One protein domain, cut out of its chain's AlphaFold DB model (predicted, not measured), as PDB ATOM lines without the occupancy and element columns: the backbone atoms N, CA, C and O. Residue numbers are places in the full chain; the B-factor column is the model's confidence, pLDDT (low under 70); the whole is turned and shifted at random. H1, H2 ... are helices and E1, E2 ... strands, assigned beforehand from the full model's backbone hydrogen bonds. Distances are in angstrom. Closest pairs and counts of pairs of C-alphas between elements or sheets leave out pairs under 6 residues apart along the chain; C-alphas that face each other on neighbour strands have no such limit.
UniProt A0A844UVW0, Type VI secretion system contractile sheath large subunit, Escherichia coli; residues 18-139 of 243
ATOM      1  N   VAL A  18      57.788  69.504 -16.768       95.50
ATOM      2  CA  VAL A  18      58.668  69.705 -15.614       95.50
ATOM      3  C   VAL A  18      57.873  70.216 -14.415       95.50
ATOM      4  O   VAL A  18      57.007  71.079 -14.561       95.50
ATOM      5  N   MET A  19      58.172  69.698 -13.226       93.88
ATOM      6  CA  MET A  19      57.547  70.106 -11.963       93.88
ATOM      7  C   MET A  19      58.532  69.966 -10.794       93.88
ATOM      8  O   MET A  19      59.470  69.189 -10.913       93.88
ATOM      9  N   PRO A  20      58.326  70.620  -9.639       93.81
ATOM     10  CA  PRO A  20      57.421  71.745  -9.383       93.81
ATOM     11  C   PRO A  20      58.051  73.078  -9.834       93.81
ATOM     12  O   PRO A  20      59.114  73.079 -10.448       93.81
ATOM     13  N   ARG A  21      57.419  74.226  -9.543       94.00
ATOM     14  CA  ARG A  21      58.052  75.535  -9.787       94.00
ATOM     15  C   ARG A  21      59.237  75.752  -8.836       94.00
ATOM     16  O   ARG A  21      59.306  75.157  -7.756       94.00
ATOM     17  N   VAL A  22      60.161  76.613  -9.251       92.38
ATOM     18  CA  VAL A  22      61.366  76.993  -8.493       92.38
ATOM     19  C   VAL A  22      61.344  78.469  -8.138       92.38
ATOM     20  O   VAL A  22      60.701  79.268  -8.819       92.38
ATOM     21  N   LEU A  23      62.036  78.841  -7.070       91.88
ATOM     22  CA  LEU A  23      62.136  80.222  -6.641       91.88
ATOM     23  C   LEU A  23      62.958  81.024  -7.659       91.88
ATOM     24  O   LEU A  23      64.099  80.683  -7.952       91.88
ATOM     25  N   GLY A  24      62.363  82.076  -8.225       90.44
ATOM     26  CA  GLY A  24      63.015  82.906  -9.242       90.44
ATOM     27  C   GLY A  24      63.948  83.964  -8.663       90.44
ATOM     28  O   GLY A  24      64.935  84.332  -9.291       90.44
ATOM     29  N   ARG A  25      63.637  84.469  -7.464       91.94
ATOM     30  CA  ARG A  25      64.461  85.451  -6.753       91.94
ATOM     31  C   ARG A  25      64.277  85.347  -5.249       91.94
ATOM     32  O   ARG A  25      63.231  84.900  -4.777       91.94
ATOM     33  N   LEU A  26      65.254  85.864  -4.511       91.38
ATOM     34  CA  LEU A  26      65.077  86.141  -3.092       91.38
ATOM     35  C   LEU A  26      64.107  87.321  -2.886       91.38
ATOM     36  O   LEU A  26      64.080  88.252  -3.703       91.38
ATOM     37  N   PRO A  27      63.300  87.286  -1.816       92.31
ATOM     38  CA  PRO A  27      62.462  88.414  -1.433       92.31
ATOM     39  C   PRO A  27      63.323  89.617  -1.044       92.31
ATOM     40  O   PRO A  27      64.438  89.449  -0.542       92.31
ATOM     41  N   TYR A  28      62.809  90.823  -1.265       92.25
ATOM     42  CA  TYR A  28      63.512  92.045  -0.885       92.25
ATOM     43  C   TYR A  28      63.469  92.260   0.627       92.25
ATOM     44  O   TYR A  28      62.433  92.084   1.270       92.25
ATOM     45  N   GLY A  29      64.594  92.677   1.191       88.94
ATOM     46  CA  GLY A  29      64.715  92.942   2.614       88.94
ATOM     47  C   GLY A  29      66.135  93.349   2.997       88.94
ATOM     48  O   GLY A  29      67.070  93.105   2.232       88.94
ATOM     49  N   PRO A  30      66.313  93.970   4.174       84.31
ATOM     50  CA  PRO A  30      67.626  94.382   4.664       84.31
ATOM     51  C   PRO A  30      68.570  93.190   4.875       84.31
ATOM     52  O   PRO A  30      69.765  93.322   4.631       84.31
ATOM     53  N   ASP A  31      68.027  92.030   5.257       81.62
ATOM     54  CA  ASP A  31      68.794  90.807   5.532       81.62
ATOM     55  C   ASP A  31      69.058  89.955   4.275       81.62
ATOM     56  O   ASP A  31      69.829  88.998   4.323       81.62
ATOM     57  N   THR A  32      68.396  90.264   3.154       86.06
ATOM     58  CA  THR A  32      68.462  89.494   1.901       86.06
ATOM     59  C   THR A  32      68.989  90.355   0.751       86.06
ATOM     60  O   THR A  32      70.196  90.483   0.564       86.06
ATOM     61  N   VAL A  33      68.091  90.942  -0.044       87.88
ATOM     62  CA  VAL A  33      68.407  91.816  -1.175       87.88
ATOM     63  C   VAL A  33      67.854  93.206  -0.857       87.88
ATOM     64  O   VAL A  33      66.641  93.413  -0.970       87.88
ATOM     65  N   PRO A  34      68.701  94.169  -0.449       89.12
ATOM     66  CA  PRO A  34      68.241  95.503  -0.093       89.12
ATOM     67  C   PRO A  34      67.930  96.342  -1.338       89.12
ATOM     68  O   PRO A  34      68.638  96.302  -2.348       89.12
ATOM     69  N   VAL A  35      66.882  97.162  -1.247       90.94
ATOM     70  CA  VAL A  35      66.557  98.173  -2.262       90.94
ATOM     71  C   VAL A  35      67.356  99.445  -1.974       90.94
ATOM     72  O   VAL A  35      67.412  99.909  -0.840       90.94
ATOM     73  N   ARG A  36      67.987 100.025  -3.003       88.19
ATOM     74  CA  ARG A  36      68.895 101.179  -2.835       88.19
ATOM     75  C   ARG A  36      68.180 102.488  -2.490       88.19
ATOM     76  O   ARG A  36      68.744 103.307  -1.778       88.19
ATOM     77  N   SER A  37      66.981 102.705  -3.028       90.19
ATOM     78  CA  SER A  37      66.319 104.018  -2.980       90.19
ATOM     79  C   SER A  37      65.456 104.240  -1.739       90.19
ATOM     80  O   SER A  37      65.260 105.378  -1.329       90.19
ATOM     81  N   PHE A  38      64.904 103.175  -1.161       91.50
ATOM     82  CA  PHE A  38      64.030 103.248   0.008       91.50
ATOM     83  C   PHE A  38      64.076 101.934   0.782       91.50
ATOM     84  O   PHE A  38      64.393 100.884   0.221       91.50
ATOM     85  N   ASN A  39      63.741 101.996   2.071       89.62
ATOM     86  CA  ASN A  39      63.667 100.808   2.907       89.62
ATOM     87  C   ASN A  39      62.410 100.004   2.548       89.62
ATOM     88  O   ASN A  39      61.299 100.378   2.924       89.62
ATOM     89  N   TYR A  40      62.596  98.932   1.784       91.31
ATOM     90  CA  TYR A  40      61.532  98.022   1.382       91.31
ATOM     91  C   TYR A  40      61.748  96.651   2.005       91.31
ATOM     92  O   TYR A  40      62.824  96.065   1.878       91.31
ATOM     93  N   VAL A  41      60.698  96.135   2.637       90.44
ATOM     94  CA  VAL A  41      60.659  94.786   3.196       90.44
ATOM     95  C   VAL A  41      59.485  94.064   2.561       90.44
ATOM     96  O   VAL A  41      58.334  94.464   2.722       90.44
ATOM     97  N   GLU A  42      59.776  93.008   1.814       90.38
ATOM     98  CA  GLU A  42      58.758  92.199   1.167       90.38
ATOM     99  C   GLU A  42      58.155  91.215   2.178       90.38
ATOM    100  O   GLU A  42      58.839  90.349   2.730       90.38
ATOM    101  N   GLU A  43      56.854  91.337   2.436       87.50
ATOM    102  CA  GLU A  43      56.151  90.541   3.448       87.50
ATOM    103  C   GLU A  43      55.817  89.116   2.974       87.50
ATOM    104  O   GLU A  43      54.653  88.720   2.877       87.50
ATOM    105  N   VAL A  44      56.845  88.306   2.707       87.06
ATOM    106  CA  VAL A  44      56.705  86.889   2.312       87.06
ATOM    107  C   VAL A  44      56.754  85.903   3.484       87.06
ATOM    108  O   VAL A  44      56.630  84.691   3.289       87.06
ATOM    109  N   LYS A  45      56.989  86.395   4.705       80.94
ATOM    110  CA  LYS A  45      57.060  85.557   5.908       80.94
ATOM    111  C   LYS A  45      55.674  84.968   6.198       80.94
ATOM    112  O   LYS A  45      54.676  85.686   6.179       80.94
ATOM    113  N   GLY A  46      55.616  83.665   6.471       74.81
ATOM    114  CA  GLY A  46      54.379  82.963   6.819       74.81
ATOM    115  C   GLY A  46      54.128  81.686   6.006       74.81
ATOM    116  O   GLY A  46      54.996  81.245   5.247       74.81
ATOM    117  N   PRO A  47      52.947  81.066   6.182       74.75
ATOM    118  CA  PRO A  47      52.593  79.811   5.519       74.75
ATOM    119  C   PRO A  47      52.242  79.995   4.036       74.75
ATOM    120  O   PRO A  47      52.362  79.053   3.255       74.75
ATOM    121  N   ASP A  48      51.822  81.200   3.643       84.56
ATOM    122  CA  ASP A  48      51.408  81.491   2.276       84.56
ATOM    123  C   ASP A  48      52.617  81.587   1.336       84.56
ATOM    124  O   ASP A  48      53.360  82.570   1.312       84.56
ATOM    125  N   HIS A  49      52.816  80.532   0.548       87.06
ATOM    126  CA  HIS A  49      53.908  80.465  -0.408       87.06
ATOM    127  C   HIS A  49      53.625  81.231  -1.705       87.06
ATOM    128  O   HIS A  49      54.567  81.454  -2.461       87.06
ATOM    129  N   HIS A  50      52.390  81.673  -1.972       88.75
ATOM    130  CA  HIS A  50      52.057  82.404  -3.200       88.75
ATOM    131  C   HIS A  50      52.685  83.798  -3.266       88.75
ATOM    132  O   HIS A  50      52.806  84.359  -4.352       88.75
ATOM    133  N   LYS A  51      53.134  84.331  -2.127       90.56
ATOM    134  CA  LYS A  51      53.846  85.610  -2.047       90.56
ATOM    135  C   LYS A  51      55.255  85.569  -2.645       90.56
ATOM    136  O   LYS A  51      55.827  86.615  -2.924       90.56
ATOM    137  N   TYR A  52      55.826  84.379  -2.830       91.94
ATOM    138  CA  TYR A  52      57.130  84.219  -3.467       91.94
ATOM    139  C   TYR A  52      57.016  84.272  -4.993       91.94
ATOM    140  O   TYR A  52      56.039  83.808  -5.583       91.94
ATOM    141  N   LEU A  53      58.067  84.771  -5.648       93.12
ATOM    142  CA  LEU A  53      58.159  84.746  -7.104       93.12
ATOM    143  C   LEU A  53      58.540  83.344  -7.597       93.12
ATOM    144  O   LEU A  53      59.719  82.998  -7.687       93.12
ATOM    145  N   TRP A  54      57.534  82.551  -7.952       93.50
ATOM    146  CA  TRP A  54      57.725  81.233  -8.550       93.50
ATOM    147  C   TRP A  54      57.961  81.321 -10.057       93.50
ATOM    148  O   TRP A  54      57.177  81.915 -10.794       93.50
ATOM    149  N   THR A  55      59.023  80.671 -10.518       93.50
ATOM    150  CA  THR A  55      59.404  80.550 -11.927       93.50
ATOM    151  C   THR A  55      59.227  79.109 -12.396       93.50
ATOM    152  O   THR A  55      59.328  78.158 -11.618       93.50
ATOM    153  N   ASN A  56      58.937  78.928 -13.683       94.12
ATOM    154  CA  ASN A  56      58.791  77.598 -14.259       94.12
ATOM    155  C   ASN A  56      60.137  76.846 -14.246       94.12
ATOM    156  O   ASN A  56      61.139  77.350 -14.751       94.12
ATOM    157  N   ALA A  57      60.150  75.621 -13.715       93.44
ATOM    158  CA  ALA A  57      61.337  74.765 -13.705       93.44
ATOM    159  C   ALA A  57      61.763  74.292 -15.106       93.44
ATOM    160  O   ALA A  57      62.884  73.809 -15.267       93.44
ATOM    161  N   SER A  58      60.927  74.480 -16.132       94.62
ATOM    162  CA  SER A  58      61.318  74.255 -17.527       94.62
ATOM    163  C   SER A  58      62.544  75.078 -17.931       94.62
ATOM    164  O   SER A  58      63.370  74.581 -18.690       94.62
ATOM    165  N   PHE A  59      62.715  76.290 -17.389       94.19
ATOM    166  CA  PHE A  59      63.905  77.108 -17.642       94.19
ATOM    167  C   PHE A  59      65.167  76.489 -17.039       94.19
ATOM    168  O   PHE A  59      66.202  76.455 -17.698       94.19
ATOM    169  N   ALA A  60      65.075  75.935 -15.827       92.88
ATOM    170  CA  ALA A  60      66.187  75.223 -15.201       92.88
ATOM    171  C   ALA A  60      66.548  73.946 -15.982       92.88
ATOM    172  O   ALA A  60      67.722  73.654 -16.202       92.88
ATOM    173  N   PHE A  61      65.542  73.216 -16.473       94.56
ATOM    174  CA  PHE A  61      65.762  72.052 -17.333       94.56
ATOM    175  C   PHE A  61      66.406  72.440 -18.675       94.56
ATOM    176  O   PHE A  61      67.368  71.809 -19.110       94.56
ATOM    177  N   ALA A  62      65.937  73.519 -19.304       94.31
ATOM    178  CA  ALA A  62      66.508  74.044 -20.542       94.31
ATOM    179  C   ALA A  62      67.957  74.527 -20.356       94.31
ATOM    180  O   ALA A  62      68.798  74.272 -21.217       94.31
ATOM    181  N   ALA A  63      68.283  75.159 -19.224       93.62
ATOM    182  CA  ALA A  63      69.656  75.537 -18.894       93.62
ATOM    183  C   ALA A  63      70.581  74.307 -18.826       93.62
ATOM    184  O   ALA A  63      71.676  74.331 -19.391       93.62
ATOM    185  N   ASN A  64      70.117  73.201 -18.231       93.38
ATOM    186  CA  ASN A  64      70.862  71.940 -18.223       93.38
ATOM    187  C   ASN A  64      71.047  71.368 -19.637       93.38
ATOM    188  O   ASN A  64      72.132  70.884 -19.956       93.38
ATOM    189  N   MET A  65      70.029  71.460 -20.503       93.44
ATOM    190  CA  MET A  65      70.145  71.050 -21.909       93.44
ATOM    191  C   MET A  65      71.209  71.860 -22.655       93.44
ATOM    192  O   MET A  65      72.049  71.278 -23.338       93.44
ATOM    193  N   VAL A  66      71.202  73.189 -22.504       94.25
ATOM    194  CA  VAL A  66      72.195  74.075 -23.130       94.25
ATOM    195  C   VAL A  66      73.593  73.769 -22.607       94.25
ATOM    196  O   VAL A  66      74.515  73.626 -23.401       94.25
ATOM    197  N   ARG A  67      73.754  73.588 -21.292       92.56
ATOM    198  CA  ARG A  67      75.038  73.205 -20.692       92.56
ATOM    199  C   ARG A  67      75.553  71.880 -21.257       92.56
ATOM    200  O   ARG A  67      76.705  71.809 -21.661       92.56
ATOM    201  N   SER A  68      74.691  70.866 -21.349       91.50
ATOM    202  CA  SER A  68      75.030  69.564 -21.940       91.50
ATOM    203  C   SER A  68      75.511  69.706 -23.389       91.50
ATOM    204  O   SER A  68      76.543  69.151 -23.765       91.50
ATOM    205  N   PHE A  69      74.814  70.529 -24.179       92.06
ATOM    206  CA  PHE A  69      75.189  70.819 -25.560       92.06
ATOM    207  C   PHE A  69      76.525  71.560 -25.679       92.06
ATOM    208  O   PHE A  69      77.327  71.220 -26.540       92.06
ATOM    209  N   VAL A  70      76.778  72.555 -24.827       91.81
ATOM    210  CA  VAL A  70      78.017  73.349 -24.855       91.81
ATOM    211  C   VAL A  70      79.228  72.497 -24.476       91.81
ATOM    212  O   VAL A  70      80.268  72.622 -25.115       91.81
ATOM    213  N   THR A  71      79.100  71.621 -23.474       87.88
ATOM    214  CA  THR A  71      80.214  70.780 -23.016       87.88
ATOM    215  C   THR A  71      80.496  69.623 -23.975       87.88
ATOM    216  O   THR A  71      81.649  69.381 -24.309       87.88
ATOM    217  N   ASN A  72      79.456  68.919 -24.440       85.12
ATOM    218  CA  ASN A  72      79.624  67.630 -25.126       85.12
ATOM    219  C   ASN A  72      79.223  67.649 -26.609       85.12
ATOM    220  O   ASN A  72      79.399  66.655 -27.306       85.12
ATOM    221  N   GLY A  73      78.592  68.725 -27.089       86.75
ATOM    222  CA  GLY A  73      77.966  68.788 -28.417       86.75
ATOM    223  C   GLY A  73      76.603  68.084 -28.518       86.75
ATOM    224  O   GLY A  73      75.943  68.167 -29.559       86.75
ATOM    225  N   TRP A  74      76.146  67.431 -27.442       89.19
ATOM    226  CA  TRP A  74      74.910  66.642 -27.395       89.19
ATOM    227  C   TRP A  74      74.108  66.894 -26.119       89.19
ATOM    228  O   TRP A  74      74.665  67.019 -25.035       89.19
ATOM    229  N   CYS A  75      72.777  66.865 -26.220       89.56
ATOM    230  CA  CYS A  75      71.865  67.062 -25.086       89.56
ATOM    231  C   CYS A  75      71.498  65.744 -24.371       89.56
ATOM    232  O   CYS A  75      70.319  65.480 -24.130       89.56
ATOM    233  N   VAL A  76      72.477  64.880 -24.083       86.75
ATOM    234  CA  VAL A  76      72.227  63.558 -23.462       86.75
ATOM    235  C   VAL A  76      72.390  63.609 -21.938       86.75
ATOM    236  O   VAL A  76      71.612  62.998 -21.200       86.75
ATOM    237  N   GLN A  77      73.367  64.375 -21.452       89.00
ATOM    238  CA  GLN A  77      73.689  64.520 -20.030       89.00
ATOM    239  C   GLN A  77      72.843  65.621 -19.380       89.00
ATOM    240  O   GLN A  77      73.306  66.734 -19.138       89.00
ATOM    241  N   ILE A  78      71.570  65.311 -19.145       91.31
ATOM    242  CA  ILE A  78      70.581  66.242 -18.571       91.31
ATOM    243  C   ILE A  78      69.890  65.678 -17.322       91.31
ATOM    244  O   ILE A  78      68.902  66.237 -16.849       91.31
ATOM    245  N   ARG A  79      70.381  64.548 -16.802       90.62
ATOM    246  CA  ARG A  79      69.773  63.811 -15.690       90.62
ATOM    247  C   ARG A  79      70.831  63.285 -14.731       90.62
ATOM    248  O   ARG A  79      71.939  62.975 -15.144       90.62
ATOM    249  N   GLY A  80      70.451  63.107 -13.477       89.38
ATOM    250  CA  GLY A  80      71.325  62.640 -12.411       89.38
ATOM    251  C   GLY A  80      72.244  63.744 -11.867       89.38
ATOM    252  O   GLY A  80      72.578  64.695 -12.577       89.38
ATOM    253  N   PRO A  81      72.674  63.629 -10.600       86.69
ATOM    254  CA  PRO A  81      73.387  64.702  -9.910       86.69
ATOM    255  C   PRO A  81      74.779  64.965 -10.496       86.69
ATOM    256  O   PRO A  81      75.203  66.113 -10.552       86.69
ATOM    257  N   GLN A  82      75.467  63.919 -10.957       85.19
ATOM    258  CA  GLN A  82      76.805  64.017 -11.557       85.19
ATOM    259  C   GLN A  82      76.769  64.076 -13.092       85.19
ATOM    260  O   GLN A  82      77.688  64.603 -13.702       85.19
ATOM    261  N   ALA A  83      75.686  63.614 -13.722       84.56
ATOM    262  CA  ALA A  83      75.549  63.522 -15.179       84.56
ATOM    263  C   ALA A  83      74.755  64.702 -15.786       84.56
ATOM    264  O   ALA A  83      73.974  64.541 -16.726       84.56
ATOM    265  N   GLY A  84      74.948  65.905 -15.234       86.31
ATOM    266  CA  GLY A  84      74.444  67.163 -15.802       86.31
ATOM    267  C   GLY A  84      72.998  67.540 -15.451       86.31
ATOM    268  O   GLY A  84      72.519  68.577 -15.915       86.31
ATOM    269  N   GLY A  85      72.310  66.764 -14.608       90.25
ATOM    270  CA  GLY A  85      70.943  67.043 -14.142       90.25
ATOM    271  C   GLY A  85      70.838  67.978 -12.930       90.25
ATOM    272  O   GLY A  85      69.728  68.371 -12.566       90.25
ATOM    273  N   ALA A  86      71.961  68.341 -12.301       92.44
ATOM    274  CA  ALA A  86      71.985  69.237 -11.147       92.44
ATOM    275  C   ALA A  86      71.758  70.709 -11.542       92.44
ATOM    276  O   ALA A  86      72.430  71.251 -12.422       92.44
ATOM    277  N   VAL A  87      70.825  71.357 -10.852       91.62
ATOM    278  CA  VAL A  87      70.539  72.792 -10.885       91.62
ATOM    279  C   VAL A  87      71.155  73.405  -9.631       91.62
ATOM    280  O   VAL A  87      70.726  73.105  -8.515       91.62
ATOM    281  N   GLN A  88      72.189  74.212  -9.838       89.62
ATOM    282  CA  GLN A  88      72.959  74.889  -8.791       89.62
ATOM    283  C   GLN A  88      72.452  76.324  -8.600       89.62
ATOM    284  O   GLN A  88      71.688  76.813  -9.436       89.62
ATOM    285  N   ASP A  89      72.874  76.972  -7.512       87.19
ATOM    286  CA  ASP A  89      72.570  78.377  -7.194       87.19
ATOM    287  C   ASP A  89      71.069  78.702  -7.166       87.19
ATOM    288  O   ASP A  89      70.614  79.763  -7.605       87.19
ATOM    289  N   LEU A  90      70.260  77.780  -6.637       88.56
ATOM    290  CA  LEU A  90      68.856  78.085  -6.400       88.56
ATOM    291  C   LEU A  90      68.713  79.040  -5.205       88.56
ATOM    292  O   LEU A  90      69.329  78.808  -4.166       88.56
ATOM    293  N   PRO A  91      67.859  80.077  -5.289       88.94
ATOM    294  CA  PRO A  91      67.671  81.006  -4.183       88.94
ATOM    295  C   PRO A  91      67.131  80.306  -2.927       88.94
ATOM    296  O   PRO A  91      66.066  79.686  -2.963       88.94
ATOM    297  N   ILE A  92      67.832  80.441  -1.797       87.38
ATOM    298  CA  ILE A  92      67.415  79.914  -0.491       87.38
ATOM    299  C   ILE A  92      67.103  81.087   0.439       87.38
ATOM    300  O   ILE A  92      67.981  81.876   0.780       87.38
ATOM    301  N   HIS A  93      65.843  81.207   0.863       87.12
ATOM    302  CA  HIS A  93      65.427  82.262   1.784       87.12
ATOM    303  C   HIS A  93      65.419  81.748   3.227       87.12
ATOM    304  O   HIS A  93      64.667  80.830   3.562       87.12
ATOM    305  N   LEU A  94      66.245  82.354   4.078       86.50
ATOM    306  CA  LEU A  94      66.271  82.117   5.519       86.50
ATOM    307  C   LEU A  94      65.382  83.153   6.207       86.50
ATOM    308  O   LEU A  94      65.554  84.348   5.984       86.50
ATOM    309  N   TYR A  95      64.439  82.709   7.034       81.88
ATOM    310  CA  TYR A  95      63.573  83.612   7.788       81.88
ATOM    311  C   TYR A  95      63.298  83.083   9.194       81.88
ATOM    312  O   TYR A  95      63.205  81.877   9.414       81.88
ATOM    313  N   ASP A  96      63.141  84.000  10.145       80.56
ATOM    314  CA  ASP A  96      62.799  83.681  11.529       80.56
ATOM    315  C   ASP A  96      61.298  83.902  11.787       80.56
ATOM    316  O   ASP A  96      60.717  84.904  11.354       80.56
ATOM    317  N   LEU A  97      60.677  82.945  12.480       77.12
ATOM    318  CA  LEU A  97      59.288  82.982  12.962       77.12
ATOM    319  C   LEU A  97      59.199  82.996  14.501       77.12
ATOM    320  O   LEU A  97      58.141  82.715  15.056       77.12
ATOM    321  N   GLY A  98      60.298  83.286  15.200       74.31
ATOM    322  CA  GLY A  98      60.370  83.283  16.664       74.31
ATOM    323  C   GLY A  98      60.644  81.905  17.275       74.31
ATOM    324  O   GLY A  98      60.715  81.778  18.493       74.31
ATOM    325  N   THR A  99      60.822  80.871  16.447       72.75
ATOM    326  CA  THR A  99      61.252  79.519  16.855       72.75
ATOM    327  C   THR A  99      62.649  79.166  16.337       72.75
ATOM    328  O   THR A  99      63.090  78.026  16.485       72.75
ATOM    329  N   GLY A 100      63.350  80.141  15.746       76.00
ATOM    330  CA  GLY A 100      64.660  79.993  15.123       76.00
ATOM    331  C   GLY A 100      64.615  80.172  13.603       76.00
ATOM    332  O   GLY A 100      63.550  80.227  12.984       76.00
ATOM    333  N   ASN A 101      65.803  80.230  12.997       75.56
ATOM    334  CA  ASN A 101      65.957  80.389  11.554       75.56
ATOM    335  C   ASN A 101      65.413  79.164  10.813       75.56
ATOM    336  O   ASN A 101      65.981  78.071  10.875       75.56
ATOM    337  N   GLN A 102      64.323  79.359  10.078       80.75
ATOM    338  CA  GLN A 102      63.756  78.367   9.179       80.75
ATOM    339  C   GLN A 102      64.209  78.634   7.744       80.75
ATOM    340  O   GLN A 102      64.370  79.774   7.308       80.75
ATOM    341  N   VAL A 103      64.407  77.551   6.995       84.38
ATOM    342  CA  VAL A 103      64.824  77.601   5.593       84.38
ATOM    343  C   VAL A 103      63.606  77.406   4.703       84.38
ATOM    344  O   VAL A 103      62.953  76.358   4.758       84.38
ATOM    345  N   LYS A 104      63.313  78.377   3.835       86.62
ATOM    346  CA  LYS A 104      62.380  78.167   2.729       86.62
ATOM    347  C   LYS A 104      63.068  77.319   1.666       86.62
ATOM    348  O   LYS A 104      64.123  77.686   1.155       86.62
ATOM    349  N   ILE A 105      62.453  76.190   1.328       88.38
ATOM    350  CA  ILE A 105      62.916  75.349   0.223       88.38
ATOM    351  C   ILE A 105      62.828  76.112  -1.116       88.38
ATOM    352  O   ILE A 105      61.863  76.852  -1.323       88.38
ATOM    353  N   PRO A 106      63.805  75.934  -2.024       88.88
ATOM    354  CA  PRO A 106      63.831  76.624  -3.315       88.88
ATOM    355  C   PRO A 106      62.808  76.076  -4.320       88.88
ATOM    356  O   PRO A 106      62.521  76.722  -5.323       88.88
ATOM    357  N   SER A 107      62.263  74.883  -4.080       89.88
ATOM    358  CA  SER A 107      61.140  74.308  -4.824       89.88
ATOM    359  C   SER A 107      59.836  74.501  -4.051       89.88
ATOM    360  O   SER A 107      59.847  74.599  -2.828       89.88
ATOM    361  N   GLU A 108      58.686  74.520  -4.728       88.94
ATOM    362  CA  GLU A 108      57.393  74.664  -4.026       88.94
ATOM    363  C   GLU A 108      57.119  73.532  -3.044       88.94
ATOM    364  O   GLU A 108      56.556  73.732  -1.968       88.94
ATOM    365  N   VAL A 109      57.514  72.328  -3.448       90.00
ATOM    366  CA  VAL A 109      57.321  71.098  -2.701       90.00
ATOM    367  C   VAL A 109      58.627  70.323  -2.735       90.00
ATOM    368  O   VAL A 109      59.346  70.309  -3.738       90.00
ATOM    369  N   MET A 110      58.938  69.671  -1.622       88.62
ATOM    370  CA  MET A 110      60.008  68.689  -1.554       88.62
ATOM    371  C   MET A 110      59.482  67.346  -2.053       88.62
ATOM    372  O   MET A 110      58.599  66.758  -1.429       88.62
ATOM    373  N   ILE A 111      60.029  66.863  -3.168       90.94
ATOM    374  CA  ILE A 111      59.689  65.555  -3.730       90.94
ATOM    375  C   ILE A 111      60.720  64.533  -3.226       90.94
ATOM    376  O   ILE A 111      61.896  64.649  -3.573       90.94
ATOM    377  N   PRO A 112      60.324  63.554  -2.391       87.69
ATOM    378  CA  PRO A 112      61.203  62.452  -2.014       87.69
ATOM    379  C   PRO A 112      61.411  61.493  -3.193       87.69
ATOM    380  O   PRO A 112      60.584  61.414  -4.100       87.69
ATOM    381  N   GLU A 113      62.486  60.711  -3.154       83.06
ATOM    382  CA  GLU A 113      62.897  59.814  -4.246       83.06
ATOM    383  C   GLU A 113      61.828  58.775  -4.633       83.06
ATOM    384  O   GLU A 113      61.608  58.505  -5.808       83.06
ATOM    385  N   THR A 114      61.073  58.252  -3.665       87.06
ATOM    386  CA  THR A 114      59.966  57.324  -3.952       87.06
ATOM    387  C   THR A 114      58.869  57.974  -4.799       87.06
ATOM    388  O   THR A 114      58.344  57.355  -5.722       87.06
ATOM    389  N   ARG A 115      58.550  59.246  -4.527       90.50
ATOM    390  CA  ARG A 115      57.574  60.030  -5.297       90.50
ATOM    391  C   ARG A 115      58.134  60.477  -6.641       90.50
ATOM    392  O   ARG A 115      57.378  60.551  -7.603       90.50
ATOM    393  N   GLU A 116      59.432  60.763  -6.716       91.56
ATOM    394  CA  GLU A 116      60.137  61.069  -7.968       91.56
ATOM    395  C   GLU A 116      59.872  59.967  -8.999       91.56
ATOM    396  O   GLU A 116      59.369  60.250 -10.087       91.56
ATOM    397  N   PHE A 117      60.068  58.709  -8.599       90.81
ATOM    398  CA  PHE A 117      59.846  57.559  -9.469       90.81
ATOM    399  C   PHE A 117      58.375  57.410  -9.894       90.81
ATOM    400  O   PHE A 117      58.081  57.105 -11.054       90.81
ATOM    401  N   GLU A 118      57.424  57.656  -8.986       93.00
ATOM    402  CA  GLU A 118      55.991  57.665  -9.315       93.00
ATOM    403  C   GLU A 118      55.659  58.724 -10.380       93.00
ATOM    404  O   GLU A 118      54.995  58.418 -11.373       93.00
ATOM    405  N   PHE A 119      56.161  59.953 -10.221       93.81
ATOM    406  CA  PHE A 119      55.956  61.035 -11.187       93.81
ATOM    407  C   PHE A 119      56.630  60.746 -12.533       93.81
ATOM    408  O   PHE A 119      56.021  60.973 -13.581       93.81
ATOM    409  N   ALA A 120      57.830  60.166 -12.512       92.25
ATOM    410  CA  ALA A 120      58.549  59.746 -13.709       92.25
ATOM    411  C   ALA A 120      57.756  58.715 -14.529       92.25
ATOM    412  O   ALA A 120      57.712  58.794 -15.759       92.25
ATOM    413  N   ASN A 121      57.080  57.770 -13.864       90.75
ATOM    414  CA  ASN A 121      56.205  56.783 -14.513       90.75
ATOM    415  C   ASN A 121      54.911  57.401 -15.068       90.75
ATOM    416  O   ASN A 121      54.308  56.887 -16.018       90.75
ATOM    417  N   LEU A 122      54.478  58.529 -14.505       92.38
ATOM    418  CA  LEU A 122      53.357  59.317 -15.011       92.38
ATOM    419  C   LEU A 122      53.741  60.256 -16.166       92.38
ATOM    420  O   LEU A 122      52.846  60.861 -16.757       92.38
ATOM    421  N   GLY A 123      55.024  60.311 -16.540       92.06
ATOM    422  CA  GLY A 123      55.525  61.133 -17.642       92.06
ATOM    423  C   GLY A 123      55.827  62.581 -17.247       92.06
ATOM    424  O   GLY A 123      55.792  63.471 -18.097       92.06
ATOM    425  N   PHE A 124      56.083  62.824 -15.959       95.00
ATOM    426  CA  PHE A 124      56.575  64.101 -15.451       95.00
ATOM    427  C   PHE A 124      58.081  64.041 -15.191       95.00
ATOM    428  O   PHE A 124      58.655  62.976 -14.981       95.00
ATOM    429  N   ILE A 125      58.703  65.214 -15.180       96.00
ATOM    430  CA  ILE A 125      60.121  65.437 -14.915       96.00
ATOM    431  C   ILE A 125      60.212  66.195 -13.585       96.00
ATOM    432  O   ILE A 125      60.139  67.429 -13.568       96.00
ATOM    433  N   PRO A 126      60.270  65.473 -12.454       95.06
ATOM    434  CA  PRO A 126      60.361  66.073 -11.132       95.06
ATOM    435  C   PRO A 126      61.758  66.651 -10.856       95.06
ATOM    436  O   PRO A 126      62.782  66.001 -11.069       95.06
ATOM    437  N   LEU A 127      61.791  67.869 -10.322       93.31
ATOM    438  CA  LEU A 127      62.965  68.478  -9.720       93.31
ATOM    439  C   LEU A 127      62.973  68.160  -8.224       93.31
ATOM    440  O   LEU A 127      62.140  68.663  -7.463       93.31
ATOM    441  N   SER A 128      63.938  67.354  -7.801       91.56
ATOM    442  CA  SER A 128      64.076  66.935  -6.408       91.56
ATOM    443  C   SER A 128      65.140  67.769  -5.700       91.56
ATOM    444  O   SER A 128      66.273  67.880  -6.169       91.56
ATOM    445  N   TYR A 129      64.777  68.347  -4.555       87.62
ATOM    446  CA  TYR A 129      65.677  69.107  -3.686       87.62
ATOM    447  C   TYR A 129      65.911  68.349  -2.376       87.62
ATOM    448  O   TYR A 129      64.952  67.931  -1.721       87.62
ATOM    449  N   TYR A 130      67.174  68.209  -1.969       79.75
ATOM    450  CA  TYR A 130      67.542  67.549  -0.716       79.75
ATOM    451  C   TYR A 130      67.870  68.577   0.361       79.75
ATOM    452  O   TYR A 130      68.741  69.426   0.184       79.75
ATOM    453  N   LYS A 131      67.225  68.443   1.525       66.38
ATOM    454  CA  LYS A 131      67.665  69.116   2.753       66.38
ATOM    455  C   LYS A 131      69.121  68.701   2.998       66.38
ATOM    456  O   LYS A 131      69.380  67.506   3.095       66.38
ATOM    457  N   ASN A 132      70.034  69.671   3.054       69.69
ATOM    458  CA  ASN A 132      71.496  69.535   3.208       69.69
ATOM    459  C   ASN A 132      72.322  69.508   1.913       69.69
ATOM    460  O   ASN A 132      73.536  69.329   1.995       69.69
ATOM    461  N   ARG A 133      71.723  69.696   0.732       74.50
ATOM    462  CA  ARG A 133      72.491  69.948  -0.495       74.50
ATOM    463  C   ARG A 133      72.124  71.299  -1.088       74.50
ATOM    464  O   ARG A 133      70.957  71.664  -1.122       74.50
ATOM    465  N   ASP A 134      73.134  71.992  -1.597       76.44
ATOM    466  CA  ASP A 134      73.008  73.288  -2.278       76.44
ATOM    467  C   ASP A 134      72.611  73.145  -3.761       76.44
ATOM    468  O   ASP A 134      72.994  73.907  -4.643       76.44
ATOM    469  N   TYR A 135      71.898  72.075  -4.098       87.62
ATOM    470  CA  TYR A 135      71.438  71.880  -5.461       87.62
ATOM    471  C   TYR A 135      70.143  71.082  -5.479       87.62
ATOM    472  O   TYR A 135      69.887  70.222  -4.629       87.62
ATOM    473  N   ALA A 136      69.338  71.349  -6.498       91.00
ATOM    474  CA  ALA A 136      68.247  70.474  -6.884       91.00
ATOM    475  C   ALA A 136      68.670  69.639  -8.094       91.00
ATOM    476  O   ALA A 136      69.601  69.996  -8.811       91.00
ATOM    477  N   CYS A 137      68.035  68.498  -8.323       92.69
ATOM    478  CA  CYS A 137      68.441  67.585  -9.382       92.69
ATOM    479  C   CYS A 137      67.235  66.973 -10.087       92.69
ATOM    480  O   CYS A 137      66.286  66.526  -9.443       92.69
ATOM    481  N   PHE A 138      67.318  66.907 -11.414       94.12
ATOM    482  CA  PHE A 138      66.453  66.063 -12.229       94.12
ATOM    483  C   PHE A 138      67.045  64.655 -12.279       94.12
ATOM    484  O   PHE A 138      68.119  64.461 -12.845       94.12
ATOM    485  N   PHE A 139      66.389  63.669 -11.671       91.69
ATOM    486  CA  PHE A 139      66.863  62.277 -11.690       91.69
ATOM    487  C   PHE A 139      66.399  61.535 -12.936       91.69
ATOM    488  O   PHE A 139      67.182  60.843 -13.591       91.69
TER     489      PHE A 139
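This is residues 18 to 139 of the 243 residues of the protein "Type VI secretion system contractile sheath large subunit" of Escherichia coli (UniProt A0A844UVW0). With little regular structure, a small sheet, E1 E5 E4, has H1 over one face and H2 over the other; residues 18 to 56 loop out and back, and hairpin E2 E3 lies away from the sheet. Seven named elements, H1 E1 E2 E3 H2 E4 E5, hold 46 of 122 printed residues; both sheets are antiparallel, the class mixed. It is only just compact, close to loose: radius of gyration of the C-alphas 16.2 A, spans 47 by 32 by 22 A.

Past residue 56, H1, residues 57 to 72, is on the sheet of E1, residues 86 to 88, at a height over the sheet of 7.8 A; the closest C-alphas of H1 and E1 are those of Ala 60 and Val 87, 6.6 A apart. E2, residues 93 to 96, and E3, 101 to 104, have N 102 and O 95 at 2.8 A. H2, 113 to 121, runs along E4, 124 to 129, at 9 degrees on the local plane; closest C-alphas: Glu 116 and Pro 126, 5.9 A. In E5, 135 to 138, find O 136, 2.7 A from N 87, and N 137, 2.9 A from O 128. In H1 and H2 every O i to N i+4 pair is within hydrogen-bond range.

From C-alpha 57 at (61.337, 74.765, -13.705) H1 runs 22.7 A; E5 ends with C-alpha 138 at (66.453, 66.063, -12.229).

The printed part has no cut; H1 to E1 is a long link; pLDDT is under 70 at residues 131 to 132.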